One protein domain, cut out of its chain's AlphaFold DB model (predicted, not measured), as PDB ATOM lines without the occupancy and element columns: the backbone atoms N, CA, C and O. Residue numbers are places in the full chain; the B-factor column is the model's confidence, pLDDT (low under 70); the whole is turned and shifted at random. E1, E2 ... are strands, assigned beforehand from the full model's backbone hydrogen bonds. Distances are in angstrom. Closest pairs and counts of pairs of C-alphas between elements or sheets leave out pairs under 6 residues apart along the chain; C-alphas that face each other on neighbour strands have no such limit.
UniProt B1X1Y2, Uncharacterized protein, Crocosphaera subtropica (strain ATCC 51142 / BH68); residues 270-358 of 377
ATOM      1  N   SER A 270       7.210 -39.110   7.081       31.95
ATOM      2  CA  SER A 270       7.197 -40.576   6.991       31.95
ATOM      3  C   SER A 270       5.919 -41.248   7.514       31.95
ATOM      4  O   SER A 270       5.690 -42.402   7.162       31.95
ATOM      5  N   ASN A 271       5.066 -40.539   8.267       33.72
ATOM      6  CA  ASN A 271       3.833 -41.089   8.849       33.72
ATOM      7  C   ASN A 271       2.528 -40.567   8.213       33.72
ATOM      8  O   ASN A 271       1.460 -40.748   8.796       33.72
ATOM      9  N   LEU A 272       2.573 -39.960   7.019       35.69
ATOM     10  CA  LEU A 272       1.361 -39.735   6.216       35.69
ATOM     11  C   LEU A 272       0.735 -41.095   5.861       35.69
ATOM     12  O   LEU A 272       1.158 -41.768   4.919       35.69
ATOM     13  N   SER A 273      -0.257 -41.526   6.644       34.34
ATOM     14  CA  SER A 273      -1.011 -42.743   6.364       34.34
ATOM     15  C   SER A 273      -2.126 -42.428   5.374       34.34
ATOM     16  O   SER A 273      -3.142 -41.832   5.725       34.34
ATOM     17  N   PHE A 274      -1.945 -42.852   4.128       34.78
ATOM     18  CA  PHE A 274      -3.010 -42.850   3.130       34.78
ATOM     19  C   PHE A 274      -3.888 -44.087   3.352       34.78
ATOM     20  O   PHE A 274      -3.458 -45.216   3.115       34.78
ATOM     21  N   SER A 275      -5.115 -43.886   3.833       29.30
ATOM     22  CA  SER A 275      -6.117 -44.949   3.965       29.30
ATOM     23  C   SER A 275      -7.030 -44.926   2.737       29.30
ATOM     24  O   SER A 275      -8.122 -44.350   2.769       29.30
ATOM     25  N   GLY A 276      -6.589 -45.547   1.639       35.03
ATOM     26  CA  GLY A 276      -7.324 -45.471   0.371       35.03
ATOM     27  C   GLY A 276      -7.440 -44.020  -0.109       35.03
ATOM     28  O   GLY A 276      -6.568 -43.209   0.187       35.03
ATOM     29  N   ASP A 277      -8.551 -43.673  -0.766       28.53
ATOM     30  CA  ASP A 277      -8.837 -42.353  -1.363       28.53
ATOM     31  C   ASP A 277      -8.857 -41.144  -0.394       28.53
ATOM     32  O   ASP A 277      -9.326 -40.061  -0.747       28.53
ATOM     33  N   ARG A 278      -8.404 -41.309   0.850       35.25
ATOM     34  CA  ARG A 278      -8.560 -40.358   1.951       35.25
ATOM     35  C   ARG A 278      -7.197 -40.063   2.572       35.25
ATOM     36  O   ARG A 278      -6.498 -40.974   3.017       35.25
ATOM     37  N   ALA A 279      -6.825 -38.786   2.580       35.72
ATOM     38  CA  ALA A 279      -5.619 -38.302   3.237       35.72
ATOM     39  C   ALA A 279      -6.003 -37.656   4.575       35.72
ATOM     40  O   ALA A 279      -6.629 -36.596   4.589       35.72
ATOM     41  N   ASP A 280      -5.628 -38.307   5.673       39.59
ATOM     42  CA  ASP A 280      -5.590 -37.713   7.010       39.59
ATOM     43  C   ASP A 280      -4.138 -37.312   7.317       39.59
ATOM     44  O   ASP A 280      -3.194 -37.971   6.869       39.59
ATOM     45  N   ILE A 281      -3.943 -36.212   8.051       47.94
ATOM     46  CA  ILE A 281      -2.606 -35.749   8.443       47.94
ATOM     47  C   ILE A 281      -2.337 -36.249   9.863       47.94
ATOM     48  O   ILE A 281      -2.940 -35.779  10.829       47.94
ATOM     49  N   CYS A 282      -1.418 -37.204   9.982       43.50
ATOM     50  CA  CYS A 282      -0.963 -37.757  11.255       43.50
ATOM     51  C   CYS A 282       0.358 -37.089  11.649       43.50
ATOM     52  O   CYS A 282       1.363 -37.250  10.952       43.50
ATOM     53  N   LEU A 283       0.372 -36.352  12.761       44.47
ATOM     54  CA  LEU A 283       1.579 -35.735  13.310       44.47
ATOM     55  C   LEU A 283       2.003 -36.510  14.562       44.47
ATOM     56  O   LEU A 283       1.259 -36.613  15.535       44.47
ATOM     57  N   GLY A 284       3.198 -37.100  14.519       40.53
ATOM     58  CA  GLY A 284       3.799 -37.783  15.662       40.53
ATOM     59  C   GLY A 284       4.897 -36.926  16.276       40.53
ATOM     60  O   GLY A 284       5.815 -36.519  15.568       40.53
ATOM     61  N   VAL A 285       4.832 -36.688  17.584       34.97
ATOM     62  CA  VAL A 285       5.974 -36.187  18.355       34.97
ATOM     63  C   VAL A 285       6.805 -37.388  18.810       34.97
ATOM     64  O   VAL A 285       6.326 -38.267  19.522       34.97
ATOM     65  N   ASN A 286       8.051 -37.477  18.342       34.69
ATOM     66  CA  ASN A 286       8.954 -38.568  18.701       34.69
ATOM     67  C   ASN A 286       9.383 -38.428  20.170       34.69
ATOM     68  O   ASN A 286      10.315 -37.686  20.469       34.69
ATOM     69  N   HIS A 287       8.764 -39.174  21.084       35.16
ATOM     70  CA  HIS A 287       9.299 -39.339  22.436       35.16
ATOM     71  C   HIS A 287       9.323 -40.817  22.833       35.16
ATOM     72  O   HIS A 287       8.319 -41.339  23.295       35.16
ATOM     73  N   GLU A 288      10.461 -41.481  22.575       36.78
ATOM     74  CA  GLU A 288      10.915 -42.849  22.945       36.78
ATOM     75  C   GLU A 288       9.916 -44.038  22.944       36.78
ATOM     76  O   GLU A 288      10.288 -45.171  23.241       36.78
ATOM     77  N   ASN A 289       8.678 -43.838  22.509       43.38
ATOM     78  CA  ASN A 289       7.650 -44.828  22.223       43.38
ATOM     79  C   ASN A 289       6.788 -44.216  21.108       43.38
ATOM     80  O   ASN A 289       6.276 -43.116  21.310       43.38
ATOM     81  N   PRO A 290       6.642 -44.845  19.928       46.00
ATOM     82  CA  PRO A 290       5.965 -44.241  18.782       46.00
ATOM     83  C   PRO A 290       4.448 -44.219  19.009       46.00
ATOM     84  O   PRO A 290       3.700 -45.034  18.480       46.00
ATOM     85  N   ILE A 291       3.995 -43.297  19.847       48.44
ATOM     86  CA  ILE A 291       2.601 -42.896  19.942       48.44
ATOM     87  C   ILE A 291       2.432 -41.852  18.840       48.44
ATOM     88  O   ILE A 291       3.035 -40.782  18.890       48.44
ATOM     89  N   ILE A 292       1.646 -42.171  17.810       51.06
ATOM     90  CA  ILE A 292       1.089 -41.125  16.949       51.06
ATOM     91  C   ILE A 292       0.152 -40.346  17.862       51.06
ATOM     92  O   ILE A 292      -0.919 -40.842  18.209       51.06
ATOM     93  N   ASP A 293       0.610 -39.195  18.344       68.62
ATOM     94  CA  ASP A 293      -0.099 -38.486  19.399       68.62
ATOM     95  C   ASP A 293      -1.275 -37.696  18.823       68.62
ATOM     96  O   ASP A 293      -2.301 -37.625  19.474       68.62
ATOM     97  N   GLN A 294      -1.213 -37.205  17.577       70.44
ATOM     98  CA  GLN A 294      -2.253 -36.330  17.025       70.44
ATOM     99  C   GLN A 294      -2.653 -36.681  15.584       70.44
ATOM    100  O   GLN A 294      -1.815 -36.772  14.684       70.44
ATOM    101  N   ILE A 295      -3.964 -36.788  15.348       73.31
ATOM    102  CA  ILE A 295      -4.582 -36.855  14.019       73.31
ATOM    103  C   ILE A 295      -5.368 -35.574  13.759       73.31
ATOM    104  O   ILE A 295      -6.132 -35.116  14.612       73.31
ATOM    105  N   PHE A 296      -5.204 -35.022  12.560       73.38
ATOM    106  CA  PHE A 296      -6.082 -34.003  11.998       73.38
ATOM    107  C   PHE A 296      -6.851 -34.608  10.825       73.38
ATOM    108  O   PHE A 296      -6.239 -35.049   9.848       73.38
ATOM    109  N   SER A 297      -8.183 -34.634  10.913       69.75
ATOM    110  CA  SER A 297      -9.025 -35.254   9.886       69.75
ATOM    111  C   SER A 297     -10.003 -34.277   9.247       69.75
ATOM    112  O   SER A 297     -10.669 -33.478   9.905       69.75
ATOM    113  N   TYR A 298     -10.117 -34.379   7.925       76.69
ATOM    114  CA  TYR A 298     -11.101 -33.659   7.116       76.69
ATOM    115  C   TYR A 298     -12.415 -34.436   6.940       76.69
ATOM    116  O   TYR A 298     -13.291 -33.998   6.185       76.69
ATOM    117  N   PHE A 299     -12.536 -35.593   7.594       74.31
ATOM    118  CA  PHE A 299     -13.612 -36.558   7.420       74.31
ATOM    119  C   PHE A 299     -14.006 -37.180   8.758       74.31
ATOM    120  O   PHE A 299     -13.318 -37.020   9.762       74.31
ATOM    121  N   THR A 300     -15.103 -37.937   8.756       79.12
ATOM    122  CA  THR A 300     -15.426 -38.801   9.889       79.12
ATOM    123  C   THR A 300     -14.291 -39.796  10.120       79.12
ATOM    124  O   THR A 300     -13.901 -40.502   9.185       79.12
ATOM    125  N   HIS A 301     -13.782 -39.856  11.350       78.12
ATOM    126  CA  HIS A 301     -12.578 -40.613  11.678       78.12
ATOM    127  C   HIS A 301     -12.730 -41.418  12.972       78.12
ATOM    128  O   HIS A 301     -13.323 -40.960  13.950       78.12
ATOM    129  N   THR A 302     -12.150 -42.619  12.977       85.69
ATOM    130  CA  THR A 302     -12.061 -43.498  14.147       85.69
ATOM    131  C   THR A 302     -10.596 -43.737  14.480       85.69
ATOM    132  O   THR A 302      -9.847 -44.206  13.623       85.69
ATOM    133  N   LEU A 303     -10.187 -43.421  15.710       81.81
ATOM    134  CA  LEU A 303      -8.814 -43.591  16.166       81.81
ATOM    135  C   LEU A 303      -8.400 -45.067  16.148       81.81
ATOM    136  O   LEU A 303      -9.122 -45.946  16.613       81.81
ATOM    137  N   SER A 304      -7.192 -45.329  15.649       79.06
ATOM    138  CA  SER A 304      -6.540 -46.636  15.790       79.06
ATOM    139  C   SER A 304      -6.089 -46.879  17.235       79.06
ATOM    140  O   SER A 304      -5.867 -45.917  17.965       79.06
ATOM    141  N   ASP A 305      -5.874 -48.136  17.631       75.94
ATOM    142  CA  ASP A 305      -5.550 -48.554  19.013       75.94
ATOM    143  C   ASP A 305      -4.292 -47.908  19.635       75.94
ATOM    144  O   ASP A 305      -4.051 -48.056  20.832       75.94
ATOM    145  N   SER A 306      -3.461 -47.216  18.851       73.38
ATOM    146  CA  SER A 306      -2.229 -46.554  19.307       73.38
ATOM    147  C   SER A 306      -2.293 -45.024  19.338       73.38
ATOM    148  O   SER A 306      -1.308 -44.389  19.715       73.38
ATOM    149  N   THR A 307      -3.412 -44.426  18.933       74.25
ATOM    150  CA  THR A 307      -3.573 -42.969  18.830       74.25
ATOM    151  C   THR A 307      -4.486 -42.452  19.930       74.25
ATOM    152  O   THR A 307      -5.433 -43.134  20.307       74.25
ATOM    153  N   ARG A 308      -4.216 -41.253  20.454       81.69
ATOM    154  CA  ARG A 308      -5.023 -40.670  21.537       81.69
ATOM    155  C   ARG A 308      -5.709 -39.367  21.172       81.69
ATOM    156  O   ARG A 308      -6.797 -39.141  21.684       81.69
ATOM    157  N   ASN A 309      -5.146 -38.556  20.274       79.56
ATOM    158  CA  ASN A 309      -5.723 -37.247  19.983       79.56
ATOM    159  C   ASN A 309      -6.242 -37.148  18.538       79.56
ATOM    160  O   ASN A 309      -5.543 -37.499  17.585       79.56
ATOM    161  N   LEU A 310      -7.470 -36.650  18.375       82.81
ATOM    162  CA  LEU A 310      -8.145 -36.412  17.096       82.81
ATOM    163  C   LEU A 310      -8.691 -34.985  17.058       82.81
ATOM    164  O   LEU A 310      -9.425 -34.585  17.953       82.81
ATOM    165  N   THR A 311      -8.403 -34.246  15.991       83.38
ATOM    166  CA  THR A 311      -9.022 -32.948  15.699       83.38
ATOM    167  C   THR A 311      -9.693 -32.997  14.330       83.38
ATOM    168  O   THR A 311      -9.045 -33.269  13.318       83.38
ATOM    169  N   LEU A 312     -10.993 -32.717  14.286       78.00
ATOM    170  CA  LEU A 312     -11.770 -32.600  13.058       78.00
ATOM    171  C   LEU A 312     -11.622 -31.177  12.502       78.00
ATOM    172  O   LEU A 312     -11.939 -30.200  13.174       78.00
ATOM    173  N   ILE A 313     -11.130 -31.060  11.270       79.31
ATOM    174  CA  ILE A 313     -10.867 -29.784  10.573       79.31
ATOM    175  C   ILE A 313     -11.598 -29.681   9.226       79.31
ATOM    176  O   ILE A 313     -11.419 -28.728   8.468       79.31
ATOM    177  N   GLY A 314     -12.437 -30.671   8.905       68.62
ATOM    178  CA  GLY A 314     -13.264 -30.650   7.701       68.62
ATOM    179  C   GLY A 314     -14.329 -29.546   7.731       68.62
ATOM    180  O   GLY A 314     -14.748 -29.138   8.812       68.62
ATOM    181  N   PRO A 315     -14.807 -29.070   6.567       71.44
ATOM    182  CA  PRO A 315     -15.867 -28.061   6.497       71.44
ATOM    183  C   PRO A 315     -17.283 -28.632   6.691       71.44
ATOM    184  O   PRO A 315     -18.221 -27.853   6.823       71.44
ATOM    185  N   ASP A 316     -17.435 -29.959   6.701       74.44
ATOM    186  CA  ASP A 316     -18.716 -30.679   6.765       74.44
ATOM    187  C   ASP A 316     -19.045 -31.130   8.208       74.44
ATOM    188  O   ASP A 316     -18.136 -31.204   9.038       74.44
ATOM    189  N   PRO A 317     -20.304 -31.477   8.548       76.88
ATOM    190  CA  PRO A 317     -20.630 -32.160   9.804       76.88
ATOM    191  C   PRO A 317     -20.074 -33.591   9.779       76.88
ATOM    192  O   PRO A 317     -20.650 -34.491   9.167       76.88
ATOM    193  N   ILE A 318     -18.909 -33.771  10.395       82.38
ATOM    194  CA  ILE A 318     -18.149 -35.028  10.435       82.38
ATOM    195  C   ILE A 318     -17.998 -35.516  11.873       82.38
ATOM    196  O   ILE A 318     -18.067 -34.723  12.805       82.38
ATOM    197  N   ASP A 319     -17.779 -36.812  12.055       90.25
ATOM    198  CA  ASP A 319     -17.836 -37.446  13.375       90.25
ATOM    199  C   ASP A 319     -16.469 -37.961  13.836       90.25
ATOM    200  O   ASP A 319     -15.595 -38.292  13.033       90.25
ATOM    201  N   GLY A 320     -16.280 -38.047  15.151       91.38
ATOM    202  CA  GLY A 320     -15.053 -38.542  15.769       91.38
ATOM    203  C   GLY A 320     -15.349 -39.744  16.653       91.38
ATOM    204  O   GLY A 320     -16.267 -39.709  17.465       91.38
ATOM    205  N   THR A 321     -14.590 -40.825  16.508       93.12
ATOM    206  CA  THR A 321     -14.688 -42.001  17.383       93.12
ATOM    207  C   THR A 321     -13.320 -42.336  17.965       93.12
ATOM    208  O   THR A 321     -12.336 -42.415  17.233       93.12
ATOM    209  N   GLY A 322     -13.263 -42.516  19.278       91.62
ATOM    210  CA  GLY A 322     -12.093 -42.924  20.039       91.62
ATOM    211  C   GLY A 322     -11.815 -44.423  19.952       91.62
ATOM    212  O   GLY A 322     -12.285 -45.113  19.046       91.62
ATOM    213  N   ASN A 323     -11.039 -44.924  20.904       86.81
ATOM    214  CA  ASN A 323     -10.639 -46.316  21.070       86.81
ATOM    215  C   ASN A 323     -10.728 -46.708  22.559       86.81
ATOM    216  O   ASN A 323     -11.595 -46.226  23.276       86.81
ATOM    217  N   SER A 324      -9.917 -47.666  23.017       89.88
ATOM    218  CA  SER A 324      -9.935 -48.120  24.414       89.88
ATOM    219  C   SER A 324      -8.951 -47.396  25.345       89.88
ATOM    220  O   SER A 324      -8.741 -47.847  26.473       89.88
ATOM    221  N   LEU A 325      -8.246 -46.381  24.847       85.81
ATOM    222  CA  LEU A 325      -7.306 -45.548  25.595       85.81
ATOM    223  C   LEU A 325      -7.988 -44.242  26.007       85.81
ATOM    224  O   LEU A 325      -8.974 -43.848  25.408       85.81
ATOM    225  N   ASP A 326      -7.379 -43.507  26.935       87.38
ATOM    226  CA  ASP A 326      -7.781 -42.126  27.220       87.38
ATOM    227  C   ASP A 326      -7.585 -41.264  25.958       87.38
ATOM    228  O   ASP A 326      -6.451 -41.089  25.490       87.38
ATOM    229  N   ASN A 327      -8.681 -40.770  25.373       86.00
ATOM    230  CA  ASN A 327      -8.654 -40.007  24.128       86.00
ATOM    231  C   ASN A 327      -8.971 -38.522  24.324       86.00
ATOM    232  O   ASN A 327      -9.801 -38.143  25.147       86.00
ATOM    233  N   HIS A 328      -8.368 -37.671  23.496       89.38
ATOM    234  CA  HIS A 328      -8.753 -36.272  23.331       89.38
ATOM    235  C   HIS A 328      -9.324 -36.062  21.928       89.38
ATOM    236  O   HIS A 328      -8.596 -36.116  20.940       89.38
ATOM    237  N   ILE A 329     -10.632 -35.840  21.818       91.50
ATOM    238  CA  ILE A 329     -11.304 -35.667  20.525       91.50
ATOM    239  C   ILE A 329     -11.923 -34.279  20.455       91.50
ATOM    240  O   ILE A 329     -12.788 -33.932  21.258       91.50
ATOM    241  N   LYS A 330     -11.512 -33.505  19.457       90.62
ATOM    242  CA  LYS A 330     -12.002 -32.162  19.176       90.62
ATOM    243  C   LYS A 330     -12.775 -32.136  17.855       90.62
ATOM    244  O   LYS A 330     -12.249 -32.521  16.813       90.62
ATOM    245  N   GLY A 331     -14.023 -31.685  17.916       88.62
ATOM    246  CA  GLY A 331     -14.927 -31.435  16.796       88.62
ATOM    247  C   GLY A 331     -14.525 -30.225  15.952       88.62
ATOM    248  O   GLY A 331     -13.592 -29.500  16.294       88.62
ATOM    249  N   ASN A 332     -15.225 -29.995  14.844       82.56
ATOM    250  CA  ASN A 332     -15.083 -28.781  14.037       82.56
ATOM    251  C   ASN A 332     -16.157 -27.751  14.428       82.56
ATOM    252  O   ASN A 332     -16.679 -27.785  15.530       82.56
ATOM    253  N   SER A 333     -16.444 -26.768  13.574       88.00
ATOM    254  CA  SER A 333     -17.476 -25.759  13.855       88.00
ATOM    255  C   SER A 333     -18.899 -26.168  13.444       88.00
ATOM    256  O   SER A 333     -19.820 -25.349  13.531       88.00
ATOM    257  N   ASN A 334     -19.077 -27.395  12.950       88.44
ATOM    258  CA  ASN A 334     -20.363 -27.962  12.557       88.44
ATOM    259  C   ASN A 334     -20.872 -28.928  13.629       88.44
ATOM    260  O   ASN A 334     -20.185 -29.236  14.583       88.44
ATOM    261  N   SER A 335     -22.088 -29.445  13.451       89.25
ATOM    262  CA  SER A 335     -22.628 -30.439  14.389       89.25
ATOM    263  C   SER A 335     -21.889 -31.771  14.245       89.25
ATOM    264  O   SER A 335     -21.978 -32.394  13.185       89.25
ATOM    265  N   ASN A 336     -21.199 -32.204  15.300       91.75
ATOM    266  CA  ASN A 336     -20.449 -33.458  15.340       91.75
ATOM    267  C   ASN A 336     -21.063 -34.471  16.317       91.75
ATOM    268  O   ASN A 336     -21.583 -34.115  17.380       91.75
ATOM    269  N   LEU A 337     -20.939 -35.760  16.000       94.38
ATOM    270  CA  LEU A 337     -21.027 -36.849  16.969       94.38
ATOM    271  C   LEU A 337     -19.611 -37.247  17.400       94.38
ATOM    272  O   LEU A 337     -18.840 -37.768  16.596       94.38
ATOM    273  N   LEU A 338     -19.274 -37.023  18.671       94.44
ATOM    274  CA  LEU A 338     -17.995 -37.437  19.252       94.44
ATOM    275  C   LEU A 338     -18.226 -38.577  20.245       94.44
ATOM    276  O   LEU A 338     -18.958 -38.417  21.222       94.44
ATOM    277  N   LEU A 339     -17.597 -39.722  19.993       93.88
ATOM    278  CA  LEU A 339     -17.666 -40.918  20.829       93.88
ATOM    279  C   LEU A 339     -16.281 -41.182  21.428       93.88
ATOM    280  O   LEU A 339     -15.359 -41.468  20.676       93.88
ATOM    281  N   GLY A 340     -16.126 -41.101  22.749       90.50
ATOM    282  CA  GLY A 340     -14.870 -41.414  23.446       90.50
ATOM    283  C   GLY A 340     -14.600 -42.916  23.562       90.50
ATOM    284  O   GLY A 340     -13.480 -43.360  23.364       90.50
ATOM    285  N   LEU A 341     -15.667 -43.713  23.711       90.56
ATOM    286  CA  LEU A 341     -15.632 -45.152  23.986       90.56
ATOM    287  C   LEU A 341     -15.076 -45.489  25.382       90.56
ATOM    288  O   LEU A 341     -15.754 -45.217  26.373       90.56
ATOM    289  N   ALA A 342     -13.958 -46.213  25.474       86.75
ATOM    290  CA  ALA A 342     -13.409 -46.674  26.746       86.75
ATOM    291  C   ALA A 342     -12.181 -45.854  27.103       86.75
ATOM    292  O   ALA A 342     -11.271 -45.758  26.297       86.75
ATOM    293  N   GLY A 343     -12.098 -45.407  28.348       86.69
ATOM    294  CA  GLY A 343     -10.995 -44.569  28.797       86.69
ATOM    295  C   GLY A 343     -11.527 -43.362  29.551       86.69
ATOM    296  O   GLY A 343     -12.736 -43.195  29.731       86.69
ATOM    297  N   ASN A 344     -10.612 -42.544  30.049       85.19
ATOM    298  CA  ASN A 344     -10.922 -41.235  30.600       85.19
ATOM    299  C   ASN A 344     -10.800 -40.188  29.490       85.19
ATOM    300  O   ASN A 344      -9.753 -39.562  29.323       85.19
ATOM    301  N   ASP A 345     -11.878 -40.008  28.730       91.75
ATOM    302  CA  ASP A 345     -11.844 -39.189  27.519       91.75
ATOM    303  C   ASP A 345     -12.105 -37.700  27.772       91.75
ATOM    304  O   ASP A 345     -12.879 -37.293  28.643       91.75
ATOM    305  N   THR A 346     -11.509 -36.863  26.930       91.19
ATOM    306  CA  THR A 346     -11.819 -35.439  26.791       91.19
ATOM    307  C   THR A 346     -12.444 -35.216  25.417       91.19
ATOM    308  O   THR A 346     -11.776 -35.391  24.402       91.19
ATOM    309  N   LEU A 347     -13.722 -34.827  25.369       92.50
ATOM    310  CA  LEU A 347     -14.433 -34.539  24.119       92.50
ATOM    311  C   LEU A 347     -14.793 -33.052  24.063       92.50
ATOM    312  O   LEU A 347     -15.418 -32.523  24.983       92.50
ATOM    313  N   GLU A 348     -14.417 -32.382  22.981       91.44
ATOM    314  CA  GLU A 348     -14.650 -30.955  22.755       91.44
ATOM    315  C   GLU A 348     -15.423 -30.755  21.449       91.44
ATOM    316  O   GLU A 348     -14.835 -30.828  20.380       91.44
ATOM    317  N   GLY A 349     -16.728 -30.477  21.506       85.38
ATOM    318  CA  GLY A 349     -17.551 -30.261  20.300       85.38
ATOM    319  C   GLY A 349     -17.224 -28.986  19.503       85.38
ATOM    320  O   GLY A 349     -17.414 -28.958  18.302       85.38
ATOM    321  N   ASN A 350     -16.643 -27.965  20.147       90.44
ATOM    322  CA  ASN A 350     -16.497 -26.594  19.629       90.44
ATOM    323  C   ASN A 350     -17.840 -25.895  19.336       90.44
ATOM    324  O   ASN A 350     -18.612 -25.659  20.266       90.44
ATOM    325  N   LEU A 351     -18.047 -25.425  18.101       85.69
ATOM    326  CA  LEU A 351     -19.278 -24.753  17.680       85.69
ATOM    327  C   LEU A 351     -20.172 -25.786  17.004       85.69
ATOM    328  O   LEU A 351     -19.667 -26.677  16.344       85.69
ATOM    329  N   GLY A 352     -21.485 -25.587  17.059       89.25
ATOM    330  CA  GLY A 352     -22.440 -26.515  16.461       89.25
ATOM    331  C   GLY A 352     -23.356 -27.135  17.506       89.25
ATOM    332  O   GLY A 352     -23.305 -26.803  18.691       89.25
ATOM    333  N   ASN A 353     -24.268 -27.988  17.042       92.00
ATOM    334  CA  ASN A 353     -25.154 -28.752  17.912       92.00
ATOM    335  C   ASN A 353     -24.581 -30.158  18.074       92.00
ATOM    336  O   ASN A 353     -25.013 -31.092  17.398       92.00
ATOM    337  N   ASP A 354     -23.601 -30.286  18.960       94.31
ATOM    338  CA  ASP A 354     -22.834 -31.521  19.101       94.31
ATOM    339  C   ASP A 354     -23.499 -32.536  20.018       94.31
ATOM    340  O   ASP A 354     -24.211 -32.207  20.975       94.31
ATOM    341  N   ARG A 355     -23.199 -33.804  19.748       94.06
ATOM    342  CA  ARG A 355     -23.496 -34.916  20.641       94.06
ATOM    343  C   ARG A 355     -22.190 -35.547  21.096       94.06
ATOM    344  O   ARG A 355     -21.451 -36.096  20.288       94.06
ATOM    345  N   LEU A 356     -21.948 -35.499  22.401       93.44
ATOM    346  CA  LEU A 356     -20.740 -36.015  23.034       93.44
ATOM    347  C   LEU A 356     -21.095 -37.233  23.893       93.44
ATOM    348  O   LEU A 356     -21.991 -37.152  24.737       93.44
ATOM    349  N   ASP A 357     -20.416 -38.353  23.669       90.75
ATOM    350  CA  ASP A 357     -20.600 -39.594  24.421       90.75
ATOM    351  C   ASP A 357     -19.263 -40.085  24.983       90.75
ATOM    352  O   ASP A 357     -18.423 -40.611  24.259       90.75
ATOM    353  N   TRP A 358     -19.074 -39.910  26.289       85.19
ATOM    354  CA  TRP A 358     -17.890 -40.349  27.040       85.19
ATOM    355  C   TRP A 358     -17.972 -41.806  27.520       85.19
ATOM    356  O   TRP A 358     -17.208 -42.202  28.396       85.19
TER     357      TRP A 358
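AT A GLANCE: This is residues 270 to 358 of the 377 residues of an uncharacterized protein of Crocosphaera subtropica (strain ATCC 51142 / BH68) (UniProt B1X1Y2). With little regular structure, the chain winds in stacked, flattened turns: the sheet E1 E2 E3 E4 E6 makes one wall, and E5 and E7, with short pairings at residues 301 to 302 and 320 to 321, make the other. The 89 printed residues hold seven strands, E1 to E7 in order, and no named helix: all strand, with 23 residues in named elements. The larger sheet is mixed; the whole is compact, radius of gyration of the C-alphas 12.4 A, spanning 38 by 31 by 18 A.

HOW THE PARTS SIT: Look at E3, residues 309 to 312, parallel to E2, residues 294 to 297; N 295 and O 309 are within hydrogen-bond range, 2.8 A. E4, residues 328 to 330, is parallel to E3, with N 310 to O 328 2.9 A, and to edge strand E6, residues 346 to 348, with N 329 to O 346 2.9 A. E1, residues 281 to 283, forms an antiparallel hairpin with E2, N 283 to O 294 2.9 A. E5, residues 337 to 339, is parallel to E7, residues 355 to 357, N 338 to O 355 2.9 A.

IN THESE COORDINATES: Find E1's start, C-alpha 281, at (-2.606, -35.749, 8.443), and E7's end, C-alpha 357, at (-20.600, -39.594, 24.421). E3 runs 10.3 A.

THE WHOLE: The printed part has no cut; links E2 to E3 and E3 to E4 are long. Residues 270 to 293, 297 and 314 have pLDDT under 70.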